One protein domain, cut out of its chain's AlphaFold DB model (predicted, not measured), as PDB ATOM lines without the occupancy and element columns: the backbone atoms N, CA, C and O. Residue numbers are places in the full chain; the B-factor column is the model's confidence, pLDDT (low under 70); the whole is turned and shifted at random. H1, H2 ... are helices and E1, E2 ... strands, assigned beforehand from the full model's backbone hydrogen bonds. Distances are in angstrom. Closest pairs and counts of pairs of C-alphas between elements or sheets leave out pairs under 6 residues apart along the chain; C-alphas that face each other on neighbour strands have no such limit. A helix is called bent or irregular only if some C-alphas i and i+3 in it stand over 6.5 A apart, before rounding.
ATOM      1  N   LEU A   2     143.802  49.750  27.000       95.00
ATOM      2  CA  LEU A   2     144.583  49.165  28.093       95.00
ATOM      3  C   LEU A   2     143.809  49.313  29.407       95.00
ATOM      4  O   LEU A   2     143.211  50.358  29.667       95.00
ATOM      5  N   THR A   3     143.793  48.254  30.215       94.62
ATOM      6  CA  THR A   3     143.051  48.239  31.478       94.62
ATOM      7  C   THR A   3     143.926  47.803  32.640       94.62
ATOM      8  O   THR A   3     144.862  47.025  32.467       94.62
ATOM      9  N   ILE A   4     143.570  48.265  33.834       94.12
ATOM     10  CA  ILE A   4     144.216  47.927  35.108       94.12
ATOM     11  C   ILE A   4     143.188  47.388  36.102       94.12
ATOM     12  O   ILE A   4     141.987  47.638  35.954       94.12
ATOM     13  N   ASN A   5     143.645  46.625  37.100       91.88
ATOM     14  CA  ASN A   5     142.780  46.236  38.212       91.88
ATOM     15  C   ASN A   5     142.316  47.501  38.955       91.88
ATOM     16  O   ASN A   5     143.104  48.414  39.196       91.88
ATOM     17  N   ALA A   6     141.032  47.547  39.284       91.44
ATOM     18  CA  ALA A   6     140.392  48.671  39.949       91.44
ATOM     19  C   ALA A   6     139.586  48.239  41.186       91.44
ATOM     20  O   ALA A   6     138.720  48.986  41.638       91.44
ATOM     21  N   ASP A   7     139.852  47.054  41.741       87.19
ATOM     22  CA  ASP A   7     139.125  46.532  42.906       87.19
ATOM     23  C   ASP A   7     139.325  47.423  44.141       87.19
ATOM     24  O   ASP A   7     138.381  47.665  44.889       87.19
ATOM     25  N   ALA A   8     140.523  47.991  44.302       89.50
ATOM     26  CA  ALA A   8     140.852  48.926  45.377       89.50
ATOM     27  C   ALA A   8     140.683  50.409  44.986       89.50
ATOM     28  O   ALA A   8     140.972  51.295  45.788       89.50
ATOM     29  N   HIS A   9     140.244  50.716  43.759       89.88
ATOM     30  CA  HIS A   9     140.192  52.101  43.290       89.88
ATOM     31  C   HIS A   9     139.020  52.856  43.945       89.88
ATOM     32  O   HIS A   9     137.875  52.418  43.797       89.88
ATOM     33  N   PRO A  10     139.241  54.023  44.581       89.38
ATOM     34  CA  PRO A  10     138.248  54.684  45.441       89.38
ATOM     35  C   PRO A  10     136.939  55.032  44.719       89.38
ATOM     36  O   PRO A  10     135.865  54.946  45.303       89.38
ATOM     37  N   LEU A  11     137.014  55.376  43.429       88.94
ATOM     38  CA  LEU A  11     135.836  55.710  42.618       88.94
ATOM     39  C   LEU A  11     135.233  54.530  41.849       88.94
ATOM     40  O   LEU A  11     134.073  54.603  41.447       88.94
ATOM     41  N   LEU A  12     136.010  53.480  41.569       87.81
ATOM     42  CA  LEU A  12     135.617  52.442  40.603       87.81
ATOM     43  C   LEU A  12     135.259  51.114  41.277       87.81
ATOM     44  O   LEU A  12     134.488  50.340  40.709       87.81
ATOM     45  N   SER A  13     135.724  50.883  42.505       83.50
ATOM     46  CA  SER A  13     135.450  49.670  43.284       83.50
ATOM     47  C   SER A  13     133.948  49.427  43.511       83.50
ATOM     48  O   SER A  13     133.476  48.287  43.457       83.50
ATOM     49  N   GLY A  14     133.173  50.502  43.703       76.25
ATOM     50  CA  GLY A  14     131.728  50.459  43.951       76.25
ATOM     51  C   GLY A  14     130.835  50.559  42.709       76.25
ATOM     52  O   GLY A  14     129.630  50.344  42.813       76.25
ATOM     53  N   ARG A  15     131.382  50.872  41.524       75.38
ATOM     54  CA  ARG A  15     130.572  51.265  40.350       75.38
ATOM     55  C   ARG A  15     129.923  50.127  39.556       75.38
ATOM     56  O   ARG A  15     129.253  50.392  38.564       75.38
ATOM     57  N   HIS A  16     130.060  48.873  39.974       68.88
ATOM     58  CA  HIS A  16     129.383  47.753  39.317       68.88
ATOM     59  C   HIS A  16     128.802  46.801  40.349       68.88
ATOM     60  O   HIS A  16     129.485  46.481  41.326       68.88
ATOM     61  N   LYS A  17     127.574  46.318  40.090       68.12
ATOM     62  CA  LYS A  17     126.830  45.413  40.977       68.12
ATOM     63  C   LYS A  17     127.782  44.325  41.501       68.12
ATOM     64  O   LYS A  17     128.453  43.683  40.677       68.12
ATOM     65  N   PRO A  18     127.945  44.195  42.828       66.62
ATOM     66  CA  PRO A  18     128.785  43.160  43.404       66.62
ATOM     67  C   PRO A  18     128.262  41.791  42.993       66.62
ATOM     68  O   PRO A  18     127.066  41.536  43.138       66.62
ATOM     69  N   ASP A  19     129.142  40.909  42.525       69.31
ATOM     70  CA  ASP A  19     128.836  39.491  42.643       69.31
ATOM     71  C   ASP A  19     128.883  39.167  44.139       69.31
ATOM     72  O   ASP A  19     129.915  39.346  44.790       69.31
ATOM     73  N   SER A  20     127.747  38.763  44.700       71.81
ATOM     74  CA  SER A  20     127.616  38.445  46.121       71.81
ATOM     75  C   SER A  20     128.477  37.253  46.539       71.81
ATOM     76  O   SER A  20     128.679  37.046  47.731       71.81
ATOM     77  N   LYS A  21     128.975  36.464  45.578       79.62
ATOM     78  CA  LYS A  21     129.797  35.275  45.826       79.62
ATOM     79  C   LYS A  21     131.283  35.586  46.011       79.62
ATOM     80  O   LYS A  21     132.037  34.683  46.359       79.62
ATOM     81  N   ILE A  22     131.717  36.826  45.765       75.25
ATOM     82  CA  ILE A  22     133.135  37.187  45.707       75.25
ATOM     83  C   ILE A  22     133.428  38.384  46.622       75.25
ATOM     84  O   ILE A  22     132.712  39.392  46.623       75.25
ATOM     85  N   GLY A  23     134.504  38.278  47.409       74.56
ATOM     86  CA  GLY A  23     134.945  39.331  48.327       74.56
ATOM     87  C   GLY A  23     135.228  40.662  47.612       74.56
ATOM     88  O   GLY A  23     135.533  40.670  46.419       74.56
ATOM     89  N   PRO A  24     135.145  41.811  48.309       68.94
ATOM     90  CA  PRO A  24     135.233  43.144  47.699       68.94
ATOM     91  C   PRO A  24     136.499  43.379  46.864       68.94
ATOM     92  O   PRO A  24     136.411  44.028  45.826       68.94
ATOM     93  N   ASN A  25     137.624  42.774  47.254       69.06
ATOM     94  CA  ASN A  25     138.919  42.917  46.581       69.06
ATOM     95  C   ASN A  25     139.201  41.838  45.518       69.06
ATOM     96  O   ASN A  25     140.324  41.730  45.043       69.06
ATOM     97  N   GLN A  26     138.221  40.994  45.190       74.00
ATOM     98  CA  GLN A  26     138.386  39.871  44.255       74.00
ATOM     99  C   GLN A  26     137.400  39.949  43.083       74.00
ATOM    100  O   GLN A  26     137.236  38.996  42.327       74.00
ATOM    101  N   ARG A  27     136.727  41.092  42.915       80.00
ATOM    102  CA  ARG A  27     135.649  41.271  41.933       80.00
ATOM    103  C   ARG A  27     136.157  41.437  40.505       80.00
ATOM    104  O   ARG A  27     135.332  41.512  39.593       80.00
ATOM    105  N   GLY A  28     137.474  41.527  40.308       81.81
ATOM    106  CA  GLY A  28     138.089  41.654  38.996       81.81
ATOM    107  C   GLY A  28     137.682  42.944  38.291       81.81
ATOM    108  O   GLY A  28     137.562  42.959  37.066       81.81
ATOM    109  N   LYS A  29     137.422  44.029  39.037       86.56
ATOM    110  CA  LYS A  29     137.064  45.320  38.444       86.56
ATOM    111  C   LYS A  29     138.202  45.806  37.559       86.56
ATOM    112  O   LYS A  29     139.376  45.724  37.918       86.56
ATOM    113  N   ARG A  30     137.838  46.336  36.393       89.69
ATOM    114  CA  ARG A  30     138.776  46.881  35.414       89.69
ATOM    115  C   ARG A  30     138.507  48.367  35.231       89.69
ATOM    116  O   ARG A  30     137.378  48.757  34.947       89.69
ATOM    117  N   GLY A  31     139.546  49.172  35.409       91.44
ATOM    118  CA  GLY A  31     139.580  50.578  35.014       91.44
ATOM    119  C   GLY A  31     140.339  50.737  33.701       91.44
ATOM    120  O   GLY A  31     141.155  49.884  33.346       91.44
ATOM    121  N   VAL A  32     140.073  51.822  32.983       94.25
ATOM    122  CA  VAL A  32     140.871  52.225  31.818       94.25
ATOM    123  C   VAL A  32     142.114  52.953  32.309       94.25
ATOM    124  O   VAL A  32     142.032  53.720  33.266       94.25
ATOM    125  N   VAL A  33     143.259  52.708  31.672       95.31
ATOM    126  CA  VAL A  33     144.456  53.520  31.913       95.31
ATOM    127  C   VAL A  33     144.228  54.901  31.312       95.31
ATOM    128  O   VAL A  33     144.072  55.029  30.099       95.31
ATOM    129  N   ASN A  34     144.208  55.918  32.167       95.06
ATOM    130  CA  ASN A  34     144.193  57.309  31.740       95.06
ATOM    131  C   ASN A  34     145.636  57.800  31.654       95.06
ATOM    132  O   ASN A  34     146.408  57.605  32.591       95.06
ATOM    133  N   VAL A  35     145.978  58.429  30.537       96.25
ATOM    134  CA  VAL A  35     147.264  59.099  30.330       96.25
ATOM    135  C   VAL A  35     146.997  60.596  30.433       96.25
ATOM    136  O   VAL A  35     146.021  61.072  29.844       96.25
ATOM    137  N   SER A  36     147.803  61.316  31.216       97.12
ATOM    138  CA  SER A  36     147.683  62.773  31.286       97.12
ATOM    139  C   SER A  36     148.060  63.391  29.943       97.12
ATOM    140  O   SER A  36     148.818  62.792  29.181       97.12
ATOM    141  N   ILE A  37     147.528  64.570  29.619       97.44
ATOM    142  CA  ILE A  37     147.690  65.129  28.270       97.44
ATOM    143  C   ILE A  37     149.157  65.461  27.964       97.44
ATOM    144  O   ILE A  37     149.614  65.267  26.838       97.44
ATOM    145  N   GLU A  38     149.905  65.876  28.983       98.12
ATOM    146  CA  GLU A  38     151.342  66.137  28.947       98.12
ATOM    147  C   GLU A  38     152.190  64.878  28.696       98.12
ATOM    148  O   GLU A  38     153.263  64.983  28.107       98.12
ATOM    149  N   ASP A  39     151.682  63.693  29.045       97.81
ATOM    150  CA  ASP A  39     152.410  62.422  28.946       97.81
ATOM    151  C   ASP A  39     152.075  61.631  27.671       97.81
ATOM    152  O   ASP A  39     152.644  60.565  27.420       97.81
ATOM    153  N   VAL A  40     151.153  62.127  26.835       97.12
ATOM    154  CA  VAL A  40     150.683  61.403  25.640       97.12
ATOM    155  C   VAL A  40     151.830  61.091  24.680       97.12
ATOM    156  O   VAL A  40     151.892  59.983  24.150       97.12
ATOM    157  N   PHE A  41     152.755  62.029  24.465       97.81
ATOM    158  CA  PHE A  41     153.889  61.803  23.566       97.81
ATOM    159  C   PHE A  41     154.860  60.756  24.114       97.81
ATOM    160  O   PHE A  41     155.258  59.870  23.368       97.81
ATOM    161  N   THR A  42     155.174  60.799  25.409       97.81
ATOM    162  CA  THR A  42     156.010  59.781  26.070       97.81
ATOM    163  C   THR A  42     155.371  58.395  26.043       97.81
ATOM    164  O   THR A  42     156.073  57.393  26.029       97.81
ATOM    165  N   TRP A  43     154.040  58.308  26.037       95.69
ATOM    166  CA  TRP A  43     153.346  57.027  25.907       95.69
ATOM    167  C   TRP A  43     153.380  56.456  24.477       95.69
ATOM    168  O   TRP A  43     153.324  55.239  24.302       95.69
ATOM    169  N   LEU A  44     153.420  57.314  23.452       96.50
ATOM    170  CA  LEU A  44     153.296  56.907  22.046       96.50
ATOM    171  C   LEU A  44     154.625  56.557  21.358       96.50
ATOM    172  O   LEU A  44     154.584  55.850  20.349       96.50
ATOM    173  N   TYR A  45     155.758  57.050  21.863       94.50
ATOM    174  CA  TYR A  45     157.084  56.941  21.241       94.50
ATOM    175  C   TYR A  45     158.126  56.438  22.237       94.50
ATOM    176  O   TYR A  45     158.981  55.629  21.811       94.50
TER     177      TYR A  45
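This is residues 2 to 45 of the 45 residues of an uncharacterized protein of Rhizobacter sp. AJA081-3 (UniProt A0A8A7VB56). With little regular structure, this is a rod: a tiny hairpin, E1 and E2, lies in the middle, an unnamed loop, residues 6 to 29, reaches one end, and helix H1 makes the other, with residues 36 to 42 sticking out. The 44 printed residues run E1, E2, H1; the antiparallel sheet has order E1 - E2. The class is mixed, with 14 residues in named elements. It is only just loose, close to extended, with a radius of gyration of the C-alphas of 13.7 A, spanning 43 by 16 by 13 A.

Find C-alpha 3 at (143.051, 48.239, 31.478), where E1, residues 3 to 5, begins its 7.0 A. E2, residues 30 to 32, covers 6.8 A. H1, residues 37 to 44, runs 11.7 A to (153.296, 56.907, 22.046); it is irregular, C-alphas 38 and 41 being 7.4 A apart.

In the E1 and E2 hairpin, at 138 degrees, look for N 4 and O 31, 2.9 A apart, within hydrogen-bond range. E1 and H1 are apart. Inside H1, 2 of 4 O i to N i+4 pairs and 4 of 5 O i to N i+3 pairs are within range.

The C-alphas farthest apart, of Ser 20 and Tyr 45, stand 42.8 A apart. The printed part has no cut; E1 to E2 is a long link, E2 to H1 tight. Look for pLDDT under 70 at residues 16 to 19 and 24 to 25.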